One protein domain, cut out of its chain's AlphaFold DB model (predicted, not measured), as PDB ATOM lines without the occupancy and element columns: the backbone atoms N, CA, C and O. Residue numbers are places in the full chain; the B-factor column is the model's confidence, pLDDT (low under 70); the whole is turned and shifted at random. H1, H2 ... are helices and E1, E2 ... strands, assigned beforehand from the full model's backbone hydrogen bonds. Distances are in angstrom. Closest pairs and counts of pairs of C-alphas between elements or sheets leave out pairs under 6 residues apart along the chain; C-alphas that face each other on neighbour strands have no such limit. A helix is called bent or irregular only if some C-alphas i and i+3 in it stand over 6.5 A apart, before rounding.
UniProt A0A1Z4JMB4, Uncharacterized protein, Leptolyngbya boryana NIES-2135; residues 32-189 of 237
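This is residues 32 to 189 of the 237 residues of an uncharacterized protein of Leptolyngbya boryana NIES-2135 (UniProt A0A1Z4JMB4). A small, strongly twisted sheet of five strands packs on one end of a long helical hairpin, made of the bent but nearly straight helix H2 and the longer H3. The hairpin extends well past the sheet to its tight turn at residues 141 to 145 and makes the long axis, while the short H1 only grazes the sheet. The printed part has 158 residues, with three named helices and five named strands in the order E1 H1 E2 E3 E4 E5 H2 H3; the sheet's order is E4 E3 E2 E1 E5, all antiparallel, and the class is mixed, helices and strands. The whole is loose, with a radius of gyration of the C-alphas of 21.1 A, and elongated, spanning 71 by 36 by 27 A.

In the sheet, E2 is residues 51 to 59, 21.3 A long, E3 is 62 to 70, 25.8 A, and E4 is 76 to 84, 25.4 A. E1, residues 34 to 36, begins with C-alpha 34 at (-35.570, 36.351, 14.289), and E5 is residues 88 to 90. H1 is residues 39 to 42. H2, residues 99 to 140, was assigned as one helix by its hydrogen bonds but is bent: C-alphas 107 and 110 are 6.8 A apart. Its arms are H2a, residues 99 to 107, 11.7 A, and H2b, residues 110 to 140, 44.0 A, at a shallow tilt of 26 degrees. H3, residues 146 to 188, is 63.8 A long and ends with C-alpha 188 at (-15.008, 39.668, 11.013); it is irregular, with C-alphas 147 and 150 7.1 A apart.

E2, E3 and E4 form a meander, each strand the antiparallel neighbour of the one before; N 64 and O 56 are 2.7 A apart, N 69 and O 77 2.8 A. E2 bends by 66 degrees at residue 55 and pairs with E1 over residues 51 to 52, with N 34 and O 52 2.9 A apart. E1 pairs with edge strand E5, N 35 and O 89 at 2.8 A. The arrangement is two layers, that is, helices on one face of a sheet: H2a, H2b and H3 on one face of the sheet E4 E3 E2 E1 E5. H2a has a height over the sheet of 9.6 A, over E2; its closest C-alphas to E2 are those of Val 102 and Phe 51, 6.7 A. H3 is on the sheet, with C-alphas of Lys 178 and Val 76 the closest to E4, 5.8 A. H2b and H3 form a helical hairpin: they touch, opposite ways at a shallow tilt of 20 degrees, closest at the C-alphas of Ala 140 and Ala 146, 5.3 A. H2a and H3 only just touch, with 3 pairs of C-alphas within 8 A, the closest those of Val 104 and Ala 180, 7.1 A, and H3 does so with residues 180 to 184 alone. H1 is apart from H2a, H2b and H3. Every O i to N i+4 pair is within hydrogen-bond range in H2a and H2b, and 37 of 39 in H3; H1 is too short for such a pair.

The two C-alphas farthest apart, those of Asp 96 and Asp 143, are 72.6 A apart. The printed part has no cut and no long link. The mean pLDDT of the printed part is 89.2, and residues 93 to 99 are under 70.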
ATOM      1  N   ASP A  32     -37.196  31.142  10.210       88.50
ATOM      2  CA  ASP A  32     -35.932  30.488  10.551       88.50
ATOM      3  C   ASP A  32     -35.055  31.363  11.439       88.50
ATOM      4  O   ASP A  32     -34.430  30.864  12.375       88.50
ATOM      5  N   VAL A  33     -35.084  32.675  11.200       92.00
ATOM      6  CA  VAL A  33     -34.291  33.660  11.935       92.00
ATOM      7  C   VAL A  33     -35.182  34.782  12.436       92.00
ATOM      8  O   VAL A  33     -36.038  35.304  11.717       92.00
ATOM      9  N   VAL A  34     -34.936  35.191  13.673       93.25
ATOM     10  CA  VAL A  34     -35.570  36.351  14.289       93.25
ATOM     11  C   VAL A  34     -34.521  37.321  14.805       93.25
ATOM     12  O   VAL A  34     -33.422  36.928  15.196       93.25
ATOM     13  N   VAL A  35     -34.870  38.601  14.812       93.06
ATOM     14  CA  VAL A  35     -34.102  39.670  15.447       93.06
ATOM     15  C   VAL A  35     -34.682  39.918  16.825       93.06
ATOM     16  O   VAL A  35     -35.900  40.031  16.975       93.06
ATOM     17  N   VAL A  36     -33.815  40.022  17.824       93.12
ATOM     18  CA  VAL A  36     -34.218  40.292  19.202       93.12
ATOM     19  C   VAL A  36     -33.757  41.684  19.620       93.12
ATOM     20  O   VAL A  36     -32.561  41.966  19.725       93.12
ATOM     21  N   GLU A  37     -34.703  42.582  19.869       91.25
ATOM     22  CA  GLU A  37     -34.394  43.932  20.342       91.25
ATOM     23  C   GLU A  37     -33.763  43.893  21.746       91.25
ATOM     24  O   GLU A  37     -34.196  43.146  22.628       91.25
ATOM     25  N   GLY A  38     -32.697  44.677  21.946       84.44
ATOM     26  CA  GLY A  38     -31.949  44.747  23.210       84.44
ATOM     27  C   GLY A  38     -31.075  43.525  23.529       84.44
ATOM     28  O   GLY A  38     -30.477  43.468  24.603       84.44
ATOM     29  N   ALA A  39     -30.975  42.535  22.631       86.88
ATOM     30  CA  ALA A  39     -30.102  41.380  22.857       86.88
ATOM     31  C   ALA A  39     -28.611  41.754  22.847       86.88
ATOM     32  O   ALA A  39     -27.860  41.178  23.621       86.88
ATOM     33  N   ILE A  40     -28.201  42.740  22.039       83.50
ATOM     34  CA  ILE A  40     -26.805  43.214  21.978       83.50
ATOM     35  C   ILE A  40     -26.377  43.810  23.324       83.50
ATOM     36  O   ILE A  40     -25.300  43.497  23.816       83.50
ATOM     37  N   ASP A  41     -27.246  44.602  23.958       85.00
ATOM     38  CA  ASP A  41     -26.939  45.242  25.243       85.00
ATOM     39  C   ASP A  41     -26.843  44.220  26.382       85.00
ATOM     40  O   ASP A  41     -26.052  44.371  27.311       85.00
ATOM     41  N   ARG A  42     -27.663  43.163  26.319       84.75
ATOM     42  CA  ARG A  42     -27.687  42.102  27.334       84.75
ATOM     43  C   ARG A  42     -26.573  41.073  27.133       84.75
ATOM     44  O   ARG A  42     -26.083  40.515  28.111       84.75
ATOM     45  N   TYR A  43     -26.208  40.813  25.882       85.69
ATOM     46  CA  TYR A  43     -25.264  39.779  25.474       85.69
ATOM     47  C   TYR A  43     -24.277  40.376  24.450       85.69
ATOM     48  O   TYR A  43     -24.431  40.182  23.241       85.69
ATOM     49  N   PRO A  44     -23.251  41.114  24.914       75.62
ATOM     50  CA  PRO A  44     -22.386  41.905  24.034       75.62
ATOM     51  C   PRO A  44     -21.514  41.060  23.095       75.62
ATOM     52  O   PRO A  44     -21.083  41.546  22.055       75.62
ATOM     53  N   ASN A  45     -21.288  39.786  23.427       80.94
ATOM     54  CA  ASN A  45     -20.335  38.915  22.734       80.94
ATOM     55  C   ASN A  45     -21.007  37.871  21.826       80.94
ATOM     56  O   ASN A  45     -20.429  36.818  21.556       80.94
ATOM     57  N   LEU A  46     -22.235  38.127  21.366       86.44
ATOM     58  CA  LEU A  46     -22.915  37.209  20.454       86.44
ATOM     59  C   LEU A  46     -22.271  37.253  19.056       86.44
ATOM     60  O   LEU A  46     -22.279  38.313  18.420       86.44
ATOM     61  N   PRO A  47     -21.774  36.120  18.520       84.12
ATOM     62  CA  PRO A  47     -21.036  36.098  17.252       84.12
ATOM     63  C   PRO A  47     -21.899  36.579  16.078       84.12
ATOM     64  O   PRO A  47     -21.450  37.321  15.206       84.12
ATOM     65  N   LEU A  48     -23.186  36.234  16.107       86.75
ATOM     66  CA  LEU A  48     -24.168  36.630  15.101       86.75
ATOM     67  C   LEU A  48     -25.011  37.836  15.552       86.75
ATOM     68  O   LEU A  48     -26.074  38.087  15.000       86.75
ATOM     69  N   GLY A  49     -24.553  38.618  16.535       87.06
ATOM     70  CA  GLY A  49     -25.290  39.775  17.045       87.06
ATOM     71  C   GLY A  49     -26.636  39.382  17.658       87.06
ATOM     72  O   GLY A  49     -26.732  38.409  18.396       87.06
ATOM     73  N   ASN A  50     -27.698  40.127  17.352       90.88
ATOM     74  CA  ASN A  50     -29.039  39.873  17.887       90.88
ATOM     75  C   ASN A  50     -29.907  38.922  17.049       90.88
ATOM     76  O   ASN A  50     -31.130  38.911  17.223       90.88
ATOM     77  N   PHE A  51     -29.305  38.138  16.153       92.38
ATOM     78  CA  PHE A  51     -30.017  37.126  15.379       92.38
ATOM     79  C   PHE A  51     -30.116  35.817  16.163       92.38
ATOM     80  O   PHE A  51     -29.127  35.324  16.702       92.38
ATOM     81  N   ALA A  52     -31.321  35.254  16.221       93.88
ATOM     82  CA  ALA A  52     -31.635  34.068  17.007       93.88
ATOM     83  C   ALA A  52     -32.555  33.111  16.244       93.88
ATOM     84  O   ALA A  52     -33.257  33.517  15.316       93.88
ATOM     85  N   VAL A  53     -32.583  31.848  16.668       94.50
ATOM     86  CA  VAL A  53     -33.547  30.848  16.188       94.50
ATOM     87  C   VAL A  53     -34.712  30.777  17.178       94.50
ATOM     88  O   VAL A  53     -34.475  30.589  18.377       94.50
ATOM     89  N   PRO A  54     -35.973  30.914  16.737       94.00
ATOM     90  CA  PRO A  54     -37.123  30.683  17.602       94.00
ATOM     91  C   PRO A  54     -37.221  29.191  17.953       94.00
ATOM     92  O   PRO A  54     -37.123  28.333  17.081       94.00
ATOM     93  N   ASN A  55     -37.422  28.878  19.236       93.56
ATOM     94  CA  ASN A  55     -37.445  27.499  19.736       93.56
ATOM     95  C   ASN A  55     -38.805  27.124  20.343       93.56
ATOM     96  O   ASN A  55     -39.498  26.239  19.848       93.56
ATOM     97  N   ARG A  56     -39.226  27.808  21.417       91.19
ATOM     98  CA  ARG A  56     -40.444  27.447  22.170       91.19
ATOM     99  C   ARG A  56     -41.306  28.652  22.493       91.19
ATOM    100  O   ARG A  56     -40.808  29.754  22.673       91.19
ATOM    101  N   PHE A  57     -42.603  28.422  22.660       90.56
ATOM    102  CA  PHE A  57     -43.553  29.426  23.135       90.56
ATOM    103  C   PHE A  57     -44.134  28.952  24.465       90.56
ATOM    104  O   PHE A  57     -44.694  27.860  24.536       90.56
ATOM    105  N   ARG A  58     -43.977  29.749  25.527       84.19
ATOM    106  CA  ARG A  58     -44.530  29.431  26.861       84.19
ATOM    107  C   ARG A  58     -45.914  30.038  27.064       84.19
ATOM    108  O   ARG A  58     -46.735  29.483  27.783       84.19
ATOM    109  N   SER A  59     -46.145  31.191  26.456       82.00
ATOM    110  CA  SER A  59     -47.387  31.957  26.519       82.00
ATOM    111  C   SER A  59     -47.556  32.727  25.209       82.00
ATOM    112  O   SER A  59     -46.553  32.916  24.514       82.00
ATOM    113  N   PRO A  60     -48.766  33.223  24.894       80.25
ATOM    114  CA  PRO A  60     -49.000  34.091  23.736       80.25
ATOM    115  C   PRO A  60     -47.942  35.203  23.596       80.25
ATOM    116  O   PRO A  60     -47.396  35.425  22.522       80.25
ATOM    117  N   ASP A  61     -47.527  35.798  24.717       86.88
ATOM    118  CA  ASP A  61     -46.590  36.924  24.711       86.88
ATOM    119  C   ASP A  61     -45.105  36.571  24.863       86.88
ATOM    120  O   ASP A  61     -44.283  37.490  24.926       86.88
ATOM    121  N   ARG A  62     -44.722  35.291  24.992       92.00
ATOM    122  CA  ARG A  62     -43.322  34.914  25.266       92.00
ATOM    123  C   ARG A  62     -42.807  33.798  24.378       92.00
ATOM    124  O   ARG A  62     -43.331  32.683  24.383       92.00
ATOM    125  N   VAL A  63     -41.684  34.093  23.737       94.06
ATOM    126  CA  VAL A  63     -40.926  33.175  22.893       94.06
ATOM    127  C   VAL A  63     -39.534  32.965  23.486       94.06
ATOM    128  O   VAL A  63     -38.893  33.900  23.969       94.06
ATOM    129  N   GLN A  64     -39.094  31.716  23.505       95.00
ATOM    130  CA  GLN A  64     -37.720  31.331  23.764       95.00
ATOM    131  C   GLN A  64     -36.985  31.342  22.440       95.00
ATOM    132  O   GLN A  64     -37.406  30.683  21.486       95.00
ATOM    133  N   VAL A  65     -35.879  32.061  22.414       95.12
ATOM    134  CA  VAL A  65     -34.972  32.101  21.278       95.12
ATOM    135  C   VAL A  65     -33.625  31.525  21.685       95.12
ATOM    136  O   VAL A  65     -33.283  31.496  22.874       95.12
ATOM    137  N   VAL A  66     -32.903  31.027  20.694       95.81
ATOM    138  CA  VAL A  66     -31.617  30.364  20.861       95.81
ATOM    139  C   VAL A  66     -30.563  31.135  20.092       95.81
ATOM    140  O   VAL A  66     -30.710  31.357  18.886       95.81
ATOM    141  N   PHE A  67     -29.507  31.529  20.797       94.94
ATOM    142  CA  PHE A  67     -28.323  32.131  20.199       94.94
ATOM    143  C   PHE A  67     -27.173  31.120  20.225       94.94
ATOM    144  O   PHE A  67     -26.821  30.647  21.309       94.94
ATOM    145  N   PRO A  68     -26.580  30.778  19.071       93.75
ATOM    146  CA  PRO A  68     -25.371  29.973  19.038       93.75
ATOM    147  C   PRO A  68     -24.161  30.824  19.445       93.75
ATOM    148  O   PRO A  68     -23.998  31.960  18.992       93.75
ATOM    149  N   MET A  69     -23.307  30.273  20.299       92.12
ATOM    150  CA  MET A  69     -22.103  30.916  20.820       92.12
ATOM    151  C   MET A  69     -20.903  29.980  20.693       92.12
ATOM    152  O   MET A  69     -21.060  28.762  20.671       92.12
ATOM    153  N   LEU A  70     -19.709  30.567  20.625       89.06
ATOM    154  CA  LEU A  70     -18.452  29.842  20.784       89.06
ATOM    155  C   LEU A  70     -17.897  30.124  22.179       89.06
ATOM    156  O   LEU A  70     -17.761  31.290  22.552       89.06
ATOM    157  N   THR A  71     -17.563  29.071  22.916       87.56
ATOM    158  CA  THR A  71     -16.823  29.168  24.177       87.56
ATOM    159  C   THR A  71     -15.356  29.516  23.912       87.56
ATOM    160  O   THR A  71     -14.874  29.422  22.780       87.56
ATOM    161  N   ASP A  72     -14.609  29.865  24.961       83.12
ATOM    162  CA  ASP A  72     -13.167  30.137  24.851       83.12
ATOM    163  C   ASP A  72     -12.359  28.898  24.426       83.12
ATOM    164  O   ASP A  72     -11.319  29.020  23.784       83.12
ATOM    165  N   ALA A  73     -12.868  27.695  24.718       85.56
ATOM    166  CA  ALA A  73     -12.310  26.429  24.235       85.56
ATOM    167  C   ALA A  73     -12.635  26.151  22.751       85.56
ATOM    168  O   ALA A  73     -12.142  25.186  22.167       85.56
ATOM    169  N   GLY A  74     -13.464  26.995  22.128       81.75
ATOM    170  CA  GLY A  74     -13.922  26.842  20.752       81.75
ATOM    171  C   GLY A  74     -15.061  25.835  20.592       81.75
ATOM    172  O   GLY A  74     -15.278  25.352  19.483       81.75
ATOM    173  N   ASP A  75     -15.776  25.488  21.659       88.69
ATOM    174  CA  ASP A  75     -16.957  24.624  21.590       88.69
ATOM    175  C   ASP A  75     -18.233  25.436  21.371       88.69
ATOM    176  O   ASP A  75     -18.267  26.638  21.628       88.69
ATOM    177  N   VAL A  76     -19.281  24.788  20.859       91.62
ATOM    178  CA  VAL A  76     -20.571  25.445  20.616       91.62
ATOM    179  C   VAL A  76     -21.431  25.342  21.861       91.62
ATOM    180  O   VAL A  76     -21.671  24.248  22.366       91.62
ATOM    181  N   GLU A  77     -21.950  26.480  22.300       92.38
ATOM    182  CA  GLU A  77     -22.955  26.564  23.351       92.38
ATOM    183  C   GLU A  77     -24.192  27.299  22.832       92.38
ATOM    184  O   GLU A  77     -24.099  28.227  22.024       92.38
ATOM    185  N   TYR A  78     -25.367  26.891  23.305       93.69
ATOM    186  CA  TYR A  78     -26.624  27.558  22.995       93.69
ATOM    187  C   TYR A  78     -27.099  28.379  24.184       93.69
ATOM    188  O   TYR A  78     -27.449  27.845  25.237       93.69
ATOM    189  N   LEU A  79     -27.191  29.692  23.993       93.56
ATOM    190  CA  LEU A  79     -27.839  30.570  24.952       93.56
ATOM    191  C   LEU A  79     -29.349  30.556  24.719       93.56
ATOM    192  O   LEU A  79     -29.853  31.068  23.717       93.56
ATOM    193  N   TYR A  80     -30.074  30.016  25.692       94.12
ATOM    194  CA  TYR A  80     -31.530  30.021  25.720       94.12
ATOM    195  C   TYR A  80     -32.043  31.250  26.459       94.12
ATOM    196  O   TYR A  80     -31.817  31.400  27.660       94.12
ATOM    197  N   SER A  81     -32.806  32.103  25.782       93.38
ATOM    198  CA  SER A  81     -33.319  33.328  26.396       93.38
ATOM    199  C   SER A  81     -34.798  33.542  26.090       93.38
ATOM    200  O   SER A  81     -35.265  33.338  24.971       93.38
ATOM    201  N   TRP A  82     -35.558  33.944  27.110       94.31
ATOM    202  CA  TRP A  82     -36.984  34.247  26.993       94.31
ATOM    203  C   TRP A  82     -37.197  35.729  26.703       94.31
ATOM    204  O   TRP A  82     -36.775  36.585  27.483       94.31
ATOM    205  N   HIS A  83     -37.935  36.023  25.637       93.25
ATOM    206  CA  HIS A  83     -38.234  37.384  25.200       93.25
ATOM    207  C   HIS A  83     -39.735  37.602  25.049       93.25
ATOM    208  O   HIS A  83     -40.507  36.664  24.833       93.25
ATOM    209  N   SER A  84     -40.153  38.862  25.191       92.00
ATOM    210  CA  SER A  84     -41.506  39.253  24.805       92.00
ATOM    211  C   SER A  84     -41.635  39.144  23.292       92.00
ATOM    212  O   SER A  84     -40.743  39.599  22.580       92.00
ATOM    213  N   LEU A  85     -42.759  38.623  22.802       90.25
ATOM    214  CA  LEU A  85     -43.053  38.546  21.370       90.25
ATOM    215  C   LEU A  85     -42.951  39.918  20.679       90.25
ATOM    216  O   LEU A  85     -42.604  39.995  19.509       90.25
ATOM    217  N   ARG A  86     -43.202  41.012  21.411       90.19
ATOM    218  CA  ARG A  86     -43.081  42.386  20.896       90.19
ATOM    219  C   ARG A  86     -41.644  42.796  20.579       90.19
ATOM    220  O   ARG A  86     -41.454  43.621  19.703       90.19
ATOM    221  N   ALA A  87     -40.671  42.223  21.285       91.12
ATOM    222  CA  ALA A  87     -39.246  42.491  21.101       91.12
ATOM    223  C   ALA A  87     -38.592  41.518  20.103       91.12
ATOM    224  O   ALA A  87     -37.368  41.475  20.004       91.12
ATOM    225  N   VAL A  88     -39.391  40.683  19.429       92.19
ATOM    226  CA  VAL A  88     -38.915  39.670  18.489       92.19
ATOM    227  C   VAL A  88     -39.551  39.916  17.133       92.19
ATOM    228  O   VAL A  88     -40.770  39.825  16.972       92.19
ATOM    229  N   THR A  89     -38.713  40.208  16.147       90.75
ATOM    230  CA  THR A  89     -39.148  40.510  14.786       90.75
ATOM    231  C   THR A  89     -38.641  39.425  13.838       90.75
ATOM    232  O   THR A  89     -37.447  39.128  13.851       90.75
ATOM    233  N   PRO A  90     -39.509  38.812  13.019       89.00
ATOM    234  CA  PRO A  90     -39.070  37.872  11.994       89.00
ATOM    235  C   PRO A  90     -38.173  38.589  10.982       89.00
ATOM    236  O   PRO A  90     -38.482  39.705  10.559       89.00
ATOM    237  N   MET A  91     -37.055  37.966  10.608       85.31
ATOM    238  CA  MET A  91     -36.119  38.561   9.659       85.31
ATOM    239  C   MET A  91     -36.348  38.005   8.256       85.31
ATOM    240  O   MET A  91     -36.379  36.793   8.058       85.31
ATOM    241  N   THR A  92     -36.444  38.891   7.267       72.06
ATOM    242  CA  THR A  92     -36.393  38.533   5.845       72.06
ATOM    243  C   THR A  92     -35.024  38.880   5.268       72.06
ATOM    244  O   THR A  92     -34.437  39.920   5.571       72.06
ATOM    245  N   LEU A  93     -34.486  37.990   4.434       68.38
ATOM    246  CA  LEU A  93     -33.219  38.216   3.735       68.38
ATOM    247  C   LEU A  93     -33.399  39.379   2.734       68.38
ATOM    248  O   LEU A  93     -34.108  39.239   1.742       68.38
ATOM    249  N   SER A  94     -32.799  40.541   3.014       59.88
ATOM    250  CA  SER A  94     -32.717  41.688   2.079       59.88
ATOM    251  C   SER A  94     -31.431  41.579   1.217       59.88
ATOM    252  O   SER A  94     -30.921  40.472   1.103       59.88
ATOM    253  N   ARG A  95     -30.858  42.664   0.640       54.19
ATOM    254  CA  ARG A  95     -29.552  42.675  -0.099       54.19
ATOM    255  C   ARG A  95     -28.320  43.390   0.534       54.19
ATOM    256  O   ARG A  95     -27.212  43.215   0.038       54.19
ATOM    257  N   ASP A  96     -28.470  44.187   1.598       54.75
ATOM    258  CA  ASP A  96     -27.364  44.870   2.307       54.75
ATOM    259  C   ASP A  96     -26.369  44.031   3.144       54.75
ATOM    260  O   ASP A  96     -26.714  43.043   3.780       54.75
ATOM    261  N   HIS A  97     -25.143  44.561   3.290       46.44
ATOM    262  CA  HIS A  97     -23.973  44.016   4.014       46.44
ATOM    263  C   HIS A  97     -24.228  43.500   5.454       46.44
ATOM    264  O   HIS A  97     -23.540  42.588   5.913       46.44
ATOM    265  N   ARG A  98     -25.257  44.006   6.162       57.38
ATOM    266  CA  ARG A  98     -25.726  43.441   7.452       57.38
ATOM    267  C   ARG A  98     -26.260  42.005   7.326       57.38
ATOM    268  O   ARG A  98     -26.498  41.350   8.335       57.38
ATOM    269  N   GLN A  99     -26.426  41.497   6.109       66.00
ATOM    270  CA  GLN A  99     -26.885  40.142   5.847       66.00
ATOM    271  C   GLN A  99     -25.869  39.054   6.024       66.00
ATOM    272  O   GLN A  99     -26.322  37.924   6.090       66.00
ATOM    273  N   ASN A 100     -24.557  39.300   6.094       77.44
ATOM    274  CA  ASN A 100     -23.666  38.142   6.186       77.44
ATOM    275  C   ASN A 100     -23.973  37.323   7.454       77.44
ATOM    276  O   ASN A 100     -24.224  36.126   7.364       77.44
ATOM    277  N   LYS A 101     -24.131  37.998   8.603       85.06
ATOM    278  CA  LYS A 101     -24.563  37.362   9.860       85.06
ATOM    279  C   LYS A 101     -25.977  36.767   9.768       85.06
ATOM    280  O   LYS A 101     -26.201  35.671  10.261       85.06
ATOM    281  N   VAL A 102     -26.921  37.450   9.108       85.12
ATOM    282  CA  VAL A 102     -28.303  36.950   8.920       85.12
ATOM    283  C   VAL A 102     -28.336  35.703   8.039       85.12
ATOM    284  O   VAL A 102     -29.058  34.763   8.344       85.12
ATOM    285  N   ARG A 103     -27.562  35.687   6.954       85.06
ATOM    286  CA  ARG A 103     -27.438  34.578   6.009       85.06
ATOM    287  C   ARG A 103     -26.823  33.375   6.700       85.06
ATOM    288  O   ARG A 103     -27.415  32.308   6.642       85.06
ATOM    289  N   VAL A 104     -25.708  33.568   7.408       88.44
ATOM    290  CA  VAL A 104     -25.105  32.507   8.224       88.44
ATOM    291  C   VAL A 104     -26.126  31.982   9.228       88.44
ATOM    292  O   VAL A 104     -26.317  30.778   9.333       88.44
ATOM    293  N   MET A 105     -26.850  32.865   9.921       91.00
ATOM    294  CA  MET A 105     -27.876  32.426  10.864       91.00
ATOM    295  C   MET A 105     -29.022  31.665  10.184       91.00
ATOM    296  O   MET A 105     -29.519  30.700  10.750       91.00
ATOM    297  N   ALA A 106     -29.424  32.052   8.973       88.50
ATOM    298  CA  ALA A 106     -30.458  31.364   8.205       88.50
ATOM    299  C   ALA A 106     -29.998  29.985   7.714       88.50
ATOM    300  O   ALA A 106     -30.784  29.044   7.729       88.50
ATOM    301  N   GLU A 107     -28.727  29.846   7.336       89.06
ATOM    302  CA  GLU A 107     -28.111  28.560   6.986       89.06
ATOM    303  C   GLU A 107     -27.969  27.647   8.214       89.06
ATOM    304  O   GLU A 107     -28.189  26.440   8.125       89.06
ATOM    305  N   LEU A 108     -27.655  28.223   9.378       91.62
ATOM    306  CA  LEU A 108     -27.527  27.489  10.638       91.62
ATOM    307  C   LEU A 108     -28.864  27.149  11.289       91.62
ATOM    308  O   LEU A 108     -28.954  26.142  11.986       91.62
ATOM    309  N   ALA A 109     -29.903  27.951  11.072       92.12
ATOM    310  CA  ALA A 109     -31.215  27.767  11.674       92.12
ATOM    311  C   ALA A 109     -31.776  26.342  11.542       92.12
ATOM    312  O   ALA A 109     -32.140  25.777  12.578       92.12
ATOM    313  N   PRO A 110     -31.824  25.711  10.351       90.94
ATOM    314  CA  PRO A 110     -32.299  24.333  10.234       90.94
ATOM    315  C   PRO A 110     -31.401  23.343  10.985       90.94
ATOM    316  O   PRO A 110     -31.916  22.435  11.629       90.94
ATOM    317  N   LEU A 111     -30.078  23.536  10.975       93.12
ATOM    318  CA  LEU A 111     -29.136  22.664  11.689       93.12
ATOM    319  C   LEU A 111     -29.339  22.739  13.205       93.12
ATOM    320  O   LEU A 111     -29.358  21.714  13.882       93.12
ATOM    321  N   ILE A 112     -29.535  23.951  13.729       93.44
ATOM    322  CA  ILE A 112     -29.822  24.192  15.145       93.44
ATOM    323  C   ILE A 112     -31.184  23.590  15.501       93.44
ATOM    324  O   ILE A 112     -31.280  22.869  16.488       93.44
ATOM    325  N   LYS A 113     -32.234  23.825  14.701       92.25
ATOM    326  CA  LYS A 113     -33.574  23.256  14.942       92.25
ATOM    327  C   LYS A 113     -33.544  21.724  14.985       92.25
ATOM    328  O   LYS A 113     -34.112  21.142  15.908       92.25
ATOM    329  N   GLU A 114     -32.864  21.083  14.035       91.50
ATOM    330  CA  GLU A 114     -32.710  19.622  14.017       91.50
ATOM    331  C   GLU A 114     -31.898  19.125  15.216       91.50
ATOM    332  O   GLU A 114     -32.312  18.186  15.890       91.50
ATOM    333  N   HIS A 115     -30.798  19.792  15.566       93.69
ATOM    334  CA  HIS A 115     -30.022  19.434  16.750       93.69
ATOM    335  C   HIS A 115     -30.847  19.524  18.047       93.69
ATOM    336  O   HIS A 115     -30.865  18.575  18.830       93.69
ATOM    337  N   LEU A 116     -31.601  20.610  18.244       91.94
ATOM    338  CA  LEU A 116     -32.490  20.783  19.401       91.94
ATOM    339  C   LEU A 116     -33.590  19.713  19.458       91.94
ATOM    340  O   LEU A 116     -34.030  19.318  20.539       91.94
ATOM    341  N   ARG A 117     -34.059  19.243  18.298       91.88
ATOM    342  CA  ARG A 117     -35.010  18.133  18.212       91.88
ATOM    343  C   ARG A 117     -34.355  16.807  18.594       91.88
ATOM    344  O   ARG A 117     -34.941  16.064  19.374       91.88
ATOM    345  N   LEU A 118     -33.140  16.543  18.119       92.62
ATOM    346  CA  LEU A 118     -32.379  15.345  18.482       92.62
ATOM    347  C   LEU A 118     -32.096  15.268  19.986       92.62
ATOM    348  O   LEU A 118     -32.149  14.177  20.550       92.62
ATOM    349  N   GLU A 119     -31.850  16.397  20.657       91.31
ATOM    350  CA  GLU A 119     -31.728  16.426  22.122       91.31
ATOM    351  C   GLU A 119     -33.017  15.952  22.814       91.31
ATOM    352  O   GLU A 119     -32.965  15.184  23.777       91.31
ATOM    353  N   LEU A 120     -34.185  16.363  22.309       91.94
ATOM    354  CA  LEU A 120     -35.474  15.912  22.838       91.94
ATOM    355  C   LEU A 120     -35.721  14.428  22.559       91.94
ATOM    356  O   LEU A 120     -36.163  13.706  23.456       91.94
ATOM    357  N   ASP A 121     -35.421  13.979  21.341       92.12
ATOM    358  CA  ASP A 121     -35.579  12.584  20.934       92.12
ATOM    359  C   ASP A 121     -34.660  11.671  21.762       92.12
ATOM    360  O   ASP A 121     -35.101  10.628  22.243       92.12
ATOM    361  N   ARG A 122     -33.421  12.099  22.037       94.06
ATOM    362  CA  ARG A 122     -32.493  11.404  22.942       94.06
ATOM    363  C   ARG A 122     -33.089  11.230  24.337       94.06
ATOM    364  O   ARG A 122     -33.148  10.108  24.831       94.06
ATOM    365  N   VAL A 123     -33.563  12.311  24.959       95.62
ATOM    366  CA  VAL A 123     -34.169  12.249  26.302       95.62
ATOM    367  C   VAL A 123     -35.399  11.334  26.302       95.62
ATOM    368  O   VAL A 123     -35.635  10.594  27.259       95.62
ATOM    369  N   ALA A 124     -36.201  11.348  25.235       95.12
ATOM    370  CA  ALA A 124     -37.340  10.445  25.101       95.12
ATOM    371  C   ALA A 124     -36.901   8.970  25.021       95.12
ATOM    372  O   ALA A 124     -37.492   8.130  25.706       95.12
ATOM    373  N   LEU A 125     -35.853   8.668  24.252       96.12
ATOM    374  CA  LEU A 125     -35.288   7.324  24.117       96.12
ATOM    375  C   LEU A 125     -34.655   6.821  25.418       96.12
ATOM    376  O   LEU A 125     -34.922   5.691  25.810       96.12
ATOM    377  N   GLU A 126     -33.900   7.649  26.139       96.94
ATOM    378  CA  GLU A 126     -33.320   7.292  27.448       96.94
ATOM    379  C   GLU A 126     -34.417   6.950  28.474       96.94
ATOM    380  O   GLU A 126     -34.333   5.966  29.220       96.94
ATOM    381  N   ASN A 127     -35.512   7.716  28.466       97.12
ATOM    382  CA  ASN A 127     -36.680   7.429  29.295       97.12
ATOM    383  C   ASN A 127     -37.391   6.131  28.881       97.12
ATOM    384  O   ASN A 127     -37.899   5.408  29.742       97.12
ATOM    385  N   GLN A 128     -37.471   5.835  27.580       96.00
ATOM    386  CA  GLN A 128     -38.028   4.574  27.084       96.00
ATOM    387  C   GLN A 128     -37.142   3.388  27.462       96.00
ATOM    388  O   GLN A 128     -37.661   2.417  28.009       96.00
ATOM    389  N   LEU A 129     -35.828   3.496  27.272       97.50
ATOM    390  CA  LEU A 129     -34.843   2.488  27.662       97.50
ATOM    391  C   LEU A 129     -34.991   2.123  29.141       97.50
ATOM    392  O   LEU A 129     -35.179   0.957  29.475       97.50
ATOM    393  N   THR A 130     -35.046   3.136  30.011       97.62
ATOM    394  CA  THR A 130     -35.245   2.947  31.456       97.62
ATOM    395  C   THR A 130     -36.538   2.181  31.766       97.62
ATOM    396  O   THR A 130     -36.587   1.360  32.683       97.62
ATOM    397  N   LYS A 131     -37.624   2.441  31.025       96.75
ATOM    398  CA  LYS A 131     -38.898   1.722  31.204       96.75
ATOM    399  C   LYS A 131     -38.798   0.270  30.738       96.75
ATOM    400  O   LYS A 131     -39.305  -0.606  31.431       96.75
ATOM    401  N   ILE A 132     -38.164   0.023  29.594       95.69
ATOM    402  CA  ILE A 132     -37.989  -1.323  29.032       95.69
ATOM    403  C   ILE A 132     -37.112  -2.167  29.963       95.69
ATOM    404  O   ILE A 132     -37.486  -3.294  30.268       95.69
ATOM    405  N   GLN A 133     -36.021  -1.605  30.489       96.50
ATOM    406  CA  GLN A 133     -35.148  -2.270  31.464       96.50
ATOM    407  C   GLN A 133     -35.914  -2.701  32.719       96.50
ATOM    408  O   GLN A 133     -35.869  -3.868  33.097       96.50
ATOM    409  N   LYS A 134     -36.720  -1.806  33.303       95.94
ATOM    410  CA  LYS A 134     -37.567  -2.145  34.461       95.94
ATOM    411  C   LYS A 134     -38.569  -3.261  34.160       95.94
ATOM    412  O   LYS A 134     -38.843  -4.090  35.021       95.94
ATOM    413  N   LEU A 135     -39.146  -3.283  32.958       94.38
ATOM    414  CA  LEU A 135     -40.047  -4.364  32.551       94.38
ATOM    415  C   LEU A 135     -39.292  -5.681  32.355       94.38
ATOM    416  O   LEU A 135     -39.788  -6.717  32.789       94.38
ATOM    417  N   ALA A 136     -38.097  -5.642  31.765       93.50
ATOM    418  CA  ALA A 136     -37.240  -6.812  31.601       93.50
ATOM    419  C   ALA A 136     -36.901  -7.449  32.958       93.50
ATOM    420  O   ALA A 136     -37.043  -8.658  33.112       93.50
ATOM    421  N   GLU A 137     -36.551  -6.638  33.961       94.31
ATOM    422  CA  GLU A 137     -36.279  -7.098  35.330       94.31
ATOM    423  C   GLU A 137     -37.483  -7.819  35.956       94.31
ATOM    424  O   GLU A 137     -37.336  -8.902  36.523       94.31
ATOM    425  N   LEU A 138     -38.690  -7.257  35.818       93.00
ATOM    426  CA  LEU A 138     -39.923  -7.873  36.328       93.00
ATOM    427  C   LEU A 138     -40.269  -9.176  35.598       93.00
ATOM    428  O   LEU A 138     -40.767 -10.125  36.200       93.00
ATOM    429  N   VAL A 139     -40.020  -9.217  34.292       92.19
ATOM    430  CA  VAL A 139     -40.279 -10.387  33.452       92.19
ATOM    431  C   VAL A 139     -39.278 -11.505  33.739       92.19
ATOM    432  O   VAL A 139     -39.673 -12.667  33.765       92.19
ATOM    433  N   ALA A 140     -38.019 -11.165  34.021       89.75
ATOM    434  CA  ALA A 140     -36.961 -12.122  34.337       89.75
ATOM    435  C   ALA A 140     -37.235 -12.923  35.620       89.75
ATOM    436  O   ALA A 140     -36.836 -14.080  35.714       89.75
ATOM    437  N   VAL A 141     -37.936 -12.331  36.593       93.00
ATOM    438  CA  VAL A 141     -38.297 -12.992  37.860       93.00
ATOM    439  C   VAL A 141     -39.665 -13.684  37.826       93.00
ATOM    440  O   VAL A 141     -40.093 -14.243  38.833       93.00
ATOM    441  N   SER A 142     -40.376 -13.635  36.695       89.38
ATOM    442  CA  SER A 142     -41.721 -14.196  36.554       89.38
ATOM    443  C   SER A 142     -41.714 -15.471  35.718       89.38
ATOM    444  O   SER A 142     -41.539 -15.418  34.501       89.38
ATOM    445  N   ASP A 143     -42.057 -16.602  36.331       88.12
ATOM    446  CA  ASP A 143     -42.199 -17.890  35.632       88.12
ATOM    447  C   ASP A 143     -43.244 -17.849  34.500       88.12
ATOM    448  O   ASP A 143     -43.128 -18.556  33.499       88.12
ATOM    449  N   LEU A 144     -44.262 -16.991  34.631       85.31
ATOM    450  CA  LEU A 144     -45.337 -16.837  33.643       85.31
ATOM    451  C   LEU A 144     -44.912 -16.039  32.407       85.31
ATOM    452  O   LEU A 144     -45.463 -16.242  31.325       85.31
ATOM    453  N   TYR A 145     -43.968 -15.110  32.568       85.25
ATOM    454  CA  TYR A 145     -43.599 -14.156  31.520       85.25
ATOM    455  C   TYR A 145     -42.161 -14.319  31.031       85.25
ATOM    456  O   TYR A 145     -41.822 -13.702  30.027       85.25
ATOM    457  N   ALA A 146     -41.346 -15.177  31.652       83.50
ATOM    458  CA  ALA A 146     -39.934 -15.386  31.316       83.50
ATOM    459  C   ALA A 146     -39.673 -15.633  29.817       83.50
ATOM    460  O   ALA A 146     -38.650 -15.208  29.285       83.50
ATOM    461  N   SER A 147     -40.622 -16.241  29.096       86.88
ATOM    462  CA  SER A 147     -40.540 -16.441  27.640       86.88
ATOM    463  C   SER A 147     -40.492 -15.139  26.823       86.88
ATOM    464  O   SER A 147     -40.048 -15.153  25.677       86.88
ATOM    465  N   GLN A 148     -40.922 -14.012  27.395       89.56
ATOM    466  CA  GLN A 148     -40.898 -12.688  26.770       89.56
ATOM    467  C   GLN A 148     -39.590 -11.927  27.019       89.56
ATOM    468  O   GLN A 148     -39.382 -10.895  26.381       89.56
ATOM    469  N   LEU A 149     -38.708 -12.410  27.903       91.56
ATOM    470  CA  LEU A 149     -37.478 -11.706  28.284       91.56
ATOM    471  C   LEU A 149     -36.612 -11.353  27.066       91.56
ATOM    472  O   LEU A 149     -36.226 -10.198  26.908       91.56
ATOM    473  N   GLY A 150     -36.432 -12.296  26.136       90.44
ATOM    474  CA  GLY A 150     -35.654 -12.062  24.913       90.44
ATOM    475  C   GLY A 150     -36.230 -10.974  23.992       90.44
ATOM    476  O   GLY A 150     -35.498 -10.377  23.203       90.44
ATOM    477  N   THR A 151     -37.530 -10.673  24.090       93.38
ATOM    478  CA  THR A 151     -38.138  -9.536  23.378       93.38
ATOM    479  C   THR A 151     -37.714  -8.211  24.007       93.38
ATOM    480  O   THR A 151     -37.398  -7.270  23.281       93.38
ATOM    481  N   TYR A 152     -37.682  -8.136  25.340       94.31
ATOM    482  CA  TYR A 152     -37.243  -6.935  26.051       94.31
ATOM    483  C   TYR A 152     -35.741  -6.697  25.891       94.31
ATOM    484  O   TYR A 152     -35.352  -5.564  25.632       94.31
ATOM    485  N   GLU A 153     -34.913  -7.742  25.955       94.44
ATOM    486  CA  GLU A 153     -33.467  -7.648  25.694       94.44
ATOM    487  C   GLU A 153     -33.185  -7.092  24.293       94.44
ATOM    488  O   GLU A 153     -32.423  -6.142  24.138       94.44
ATOM    489  N   ARG A 154     -33.886  -7.591  23.266       96.12
ATOM    490  CA  ARG A 154     -33.755  -7.045  21.907       96.12
ATOM    491  C   ARG A 154     -34.184  -5.578  21.824       96.12
ATOM    492  O   ARG A 154     -33.525  -4.789  21.154       96.12
ATOM    493  N   ALA A 155     -35.277  -5.209  22.492       95.38
ATOM    494  CA  ALA A 155     -35.751  -3.829  22.511       95.38
ATOM    495  C   ALA A 155     -34.766  -2.885  23.225       95.38
ATOM    496  O   ALA A 155     -34.601  -1.745  22.788       95.38
ATOM    497  N   ILE A 156     -34.093  -3.354  24.282       97.19
ATOM    498  CA  ILE A 156     -32.997  -2.640  24.956       97.19
ATOM    499  C   ILE A 156     -31.866  -2.386  23.956       97.19
ATOM    500  O   ILE A 156     -31.558  -1.225  23.691       97.19
ATOM    501  N   ASP A 157     -31.346  -3.438  23.320       97.31
ATOM    502  CA  ASP A 157     -30.246  -3.338  22.350       97.31
ATOM    503  C   ASP A 157     -30.566  -2.383  21.188       97.31
ATOM    504  O   ASP A 157     -29.722  -1.602  20.739       97.31
ATOM    505  N   GLU A 158     -31.783  -2.458  20.646       96.94
ATOM    506  CA  GLU A 158     -32.229  -1.589  19.553       96.94
ATOM    507  C   GLU A 158     -32.352  -0.127  19.997       96.94
ATOM    508  O   GLU A 158     -31.942   0.774  19.259       96.94
ATOM    509  N   THR A 159     -32.863   0.111  21.208       96.19
ATOM    510  CA  THR A 159     -32.998   1.461  21.770       96.19
ATOM    511  C   THR A 159     -31.627   2.076  22.047       96.19
ATOM    512  O   THR A 159     -31.393   3.224  21.675       96.19
ATOM    513  N   GLU A 160     -30.689   1.316  22.615       97.44
ATOM    514  CA  GLU A 160     -29.307   1.766  22.843       97.44
ATOM    515  C   GLU A 160     -28.602   2.122  21.531       97.44
ATOM    516  O   GLU A 160     -28.019   3.201  21.404       97.44
ATOM    517  N   LYS A 161     -28.729   1.274  20.503       97.06
ATOM    518  CA  LYS A 161     -28.193   1.571  19.163       97.06
ATOM    519  C   LYS A 161     -28.777   2.855  18.583       97.06
ATOM    520  O   LYS A 161     -28.066   3.594  17.899       97.06
ATOM    521  N   LEU A 162     -30.063   3.115  18.808       95.38
ATOM    522  CA  LEU A 162     -30.709   4.330  18.326       95.38
ATOM    523  C   LEU A 162     -30.206   5.572  19.072       95.38
ATOM    524  O   LEU A 162     -29.920   6.575  18.422       95.38
ATOM    525  N   ILE A 163     -30.021   5.488  20.394       95.12
ATOM    526  CA  ILE A 163     -29.414   6.560  21.201       95.12
ATOM    527  C   ILE A 163     -28.017   6.897  20.665       95.12
ATOM    528  O   ILE A 163     -27.748   8.064  20.381       95.12
ATOM    529  N   CYS A 164     -27.167   5.894  20.421       96.06
ATOM    530  CA  CYS A 164     -25.833   6.110  19.847       96.06
ATOM    531  C   CYS A 164     -25.888   6.843  18.495       96.06
ATOM    532  O   CYS A 164     -25.154   7.805  18.281       96.06
ATOM    533  N   LYS A 165     -26.799   6.448  17.595       94.75
ATOM    534  CA  LYS A 165     -26.976   7.126  16.297       94.75
ATOM    535  C   LYS A 165     -27.428   8.578  16.446       94.75
ATOM    536  O   LYS A 165     -26.975   9.442  15.698       94.75
ATOM    537  N   VAL A 166     -28.320   8.856  17.398       93.88
ATOM    538  CA  VAL A 166     -28.767  10.224  17.702       93.88
ATOM    539  C   VAL A 166     -27.598  11.066  18.216       93.88
ATOM    540  O   VAL A 166     -27.434  12.204  17.777       93.88
ATOM    541  N   GLU A 167     -26.745  10.516  19.082       94.62
ATOM    542  CA  GLU A 167     -25.539  11.206  19.553       94.62
ATOM    543  C   GLU A 167     -24.535  11.482  18.424       94.62
ATOM    544  O   GLU A 167     -23.981  12.580  18.349       94.62
ATOM    545  N   GLU A 168     -24.311  10.522  17.526       94.19
ATOM    546  CA  GLU A 168     -23.440  10.701  16.358       94.19
ATOM    547  C   GLU A 168     -23.943  11.822  15.441       94.19
ATOM    548  O   GLU A 168     -23.178  12.725  15.087       94.19
ATOM    549  N   LEU A 169     -25.236  11.813  15.103       93.81
ATOM    550  CA  LEU A 169     -25.863  12.871  14.306       93.81
ATOM    551  C   LEU A 169     -25.781  14.224  15.013       93.81
ATOM    552  O   LEU A 169     -25.426  15.227  14.394       93.81
ATOM    553  N   SER A 170     -26.040  14.247  16.319       91.69
ATOM    554  CA  SER A 170     -25.939  15.447  17.146       91.69
ATOM    555  C   SER A 170     -24.544  16.080  17.057       91.69
ATOM    556  O   SER A 170     -24.432  17.278  16.788       91.69
ATOM    557  N   ARG A 171     -23.472  15.277  17.147       92.00
ATOM    558  CA  ARG A 171     -22.085  15.753  16.976       92.00
ATOM    559  C   ARG A 171     -21.825  16.336  15.587       92.00
ATOM    560  O   ARG A 171     -21.092  17.318  15.476       92.00
ATOM    561  N   ILE A 172     -22.412  15.760  14.536       92.88
ATOM    562  CA  ILE A 172     -22.275  16.273  13.163       92.88
ATOM    563  C   ILE A 172     -22.902  17.666  13.049       92.88
ATOM    564  O   ILE A 172     -22.246  18.579  12.543       92.88
ATOM    565  N   TYR A 173     -24.120  17.858  13.564       91.44
ATOM    566  CA  TYR A 173     -24.775  19.170  13.555       91.44
ATOM    567  C   TYR A 173     -23.986  20.209  14.352       91.44
ATOM    568  O   TYR A 173     -23.715  21.294  13.837       91.44
ATOM    569  N   VAL A 174     -23.544  19.864  15.566       92.81
ATOM    570  CA  VAL A 174     -22.721  20.752  16.408       92.81
ATOM    571  C   VAL A 174     -21.435  21.151  15.691       92.81
ATOM    572  O   VAL A 174     -21.068  22.324  15.698       92.81
ATOM    573  N   ARG A 175     -20.768  20.208  15.018       92.50
ATOM    574  CA  ARG A 175     -19.571  20.500  14.223       92.50
ATOM    575  C   ARG A 175     -19.866  21.473  13.081       92.50
ATOM    576  O   ARG A 175     -19.102  22.407  12.888       92.50
ATOM    577  N   MET A 176     -20.955  21.294  12.333       91.38
ATOM    578  CA  MET A 176     -21.311  22.225  11.252       91.38
ATOM    579  C   MET A 176     -21.591  23.637  11.781       91.38
ATOM    580  O   MET A 176     -21.104  24.614  11.211       91.38
ATOM    581  N   VAL A 177     -22.313  23.743  12.902       92.56
ATOM    582  CA  VAL A 177     -22.548  25.022  13.591       92.56
ATOM    583  C   VAL A 177     -21.217  25.645  14.027       92.56
ATOM    584  O   VAL A 177     -20.980  26.821  13.758       92.56
ATOM    585  N   LYS A 178     -20.315  24.855  14.623       93.31
ATOM    586  CA  LYS A 178     -18.977  25.290  15.055       93.31
ATOM    587  C   LYS A 178     -18.184  25.913  13.910       93.31
ATOM    588  O   LYS A 178     -17.731  27.048  14.037       93.31
ATOM    589  N   GLU A 179     -18.052  25.200  12.794       91.50
ATOM    590  CA  GLU A 179     -17.270  25.665  11.640       91.50
ATOM    591  C   GLU A 179     -17.829  26.968  11.054       91.50
ATOM    592  O   GLU A 179     -17.069  27.876  10.722       91.50
ATOM    593  N   ALA A 180     -19.154  27.116  10.986       89.12
ATOM    594  CA  ALA A 180     -19.773  28.342  10.489       89.12
ATOM    595  C   ALA A 180     -19.548  29.543  11.424       89.12
ATOM    596  O   ALA A 180     -19.284  30.657  10.959       89.12
ATOM    597  N   LEU A 181     -19.620  29.334  12.743       89.88
ATOM    598  CA  LEU A 181     -19.339  30.385  13.726       89.88
ATOM    599  C   LEU A 181     -17.863  30.796  13.696       89.88
ATOM    600  O   LEU A 181     -17.565  31.992  13.729       89.88
ATOM    601  N   ILE A 182     -16.944  29.830  13.588       87.06
ATOM    602  CA  ILE A 182     -15.508  30.094  13.436       87.06
ATOM    603  C   ILE A 182     -15.262  30.870  12.142       87.06
ATOM    604  O   ILE A 182     -14.617  31.917  12.178       87.06
ATOM    605  N   GLY A 183     -15.825  30.417  11.019       84.56
ATOM    606  CA  GLY A 183     -15.710  31.098   9.730       84.56
ATOM    607  C   GLY A 183     -16.220  32.539   9.781       84.56
ATOM    608  O   GLY A 183     -15.586  33.440   9.236       84.56
ATOM    609  N   THR A 184     -17.308  32.783  10.513       84.12
ATOM    610  CA  THR A 184     -17.830  34.138  10.734       84.12
ATOM    611  C   THR A 184     -16.867  34.988  11.562       84.12
ATOM    612  O   THR A 184     -16.581  36.122  11.191       84.12
ATOM    613  N   ARG A 185     -16.303  34.434  12.641       82.31
ATOM    614  CA  ARG A 185     -15.333  35.139  13.491       82.31
ATOM    615  C   ARG A 185     -14.034  35.468  12.748       82.31
ATOM    616  O   ARG A 185     -13.486  36.544  12.953       82.31
ATOM    617  N   ILE A 186     -13.578  34.579  11.862       82.62
ATOM    618  CA  ILE A 186     -12.433  34.823  10.973       82.62
ATOM    619  C   ILE A 186     -12.762  35.926   9.960       82.62
ATOM    620  O   ILE A 186     -11.943  36.808   9.745       82.62
ATOM    621  N   ALA A 187     -13.956  35.911   9.359       78.00
ATOM    622  CA  ALA A 187     -14.361  36.921   8.378       78.00
ATOM    623  C   ALA A 187     -14.553  38.324   8.985       78.00
ATOM    624  O   ALA A 187     -14.397  39.322   8.288       78.00
ATOM    625  N   GLU A 188     -14.912  38.406  10.268       75.94
ATOM    626  CA  GLU A 188     -15.008  39.668  11.013       75.94
ATOM    627  C   GLU A 188     -13.647  40.198  11.472       75.94
ATOM    628  O   GLU A 188     -13.513  41.387  11.767       75.94
ATOM    629  N   PHE A 189     -12.635  39.333  11.528       73.88
ATOM    630  CA  PHE A 189     -11.283  39.728  11.877       73.88
ATOM    631  C   PHE A 189     -10.628  40.453  10.698       73.88
ATOM    632  O   PHE A 189     -10.391  39.864   9.646       73.88
TER     633      PHE A 189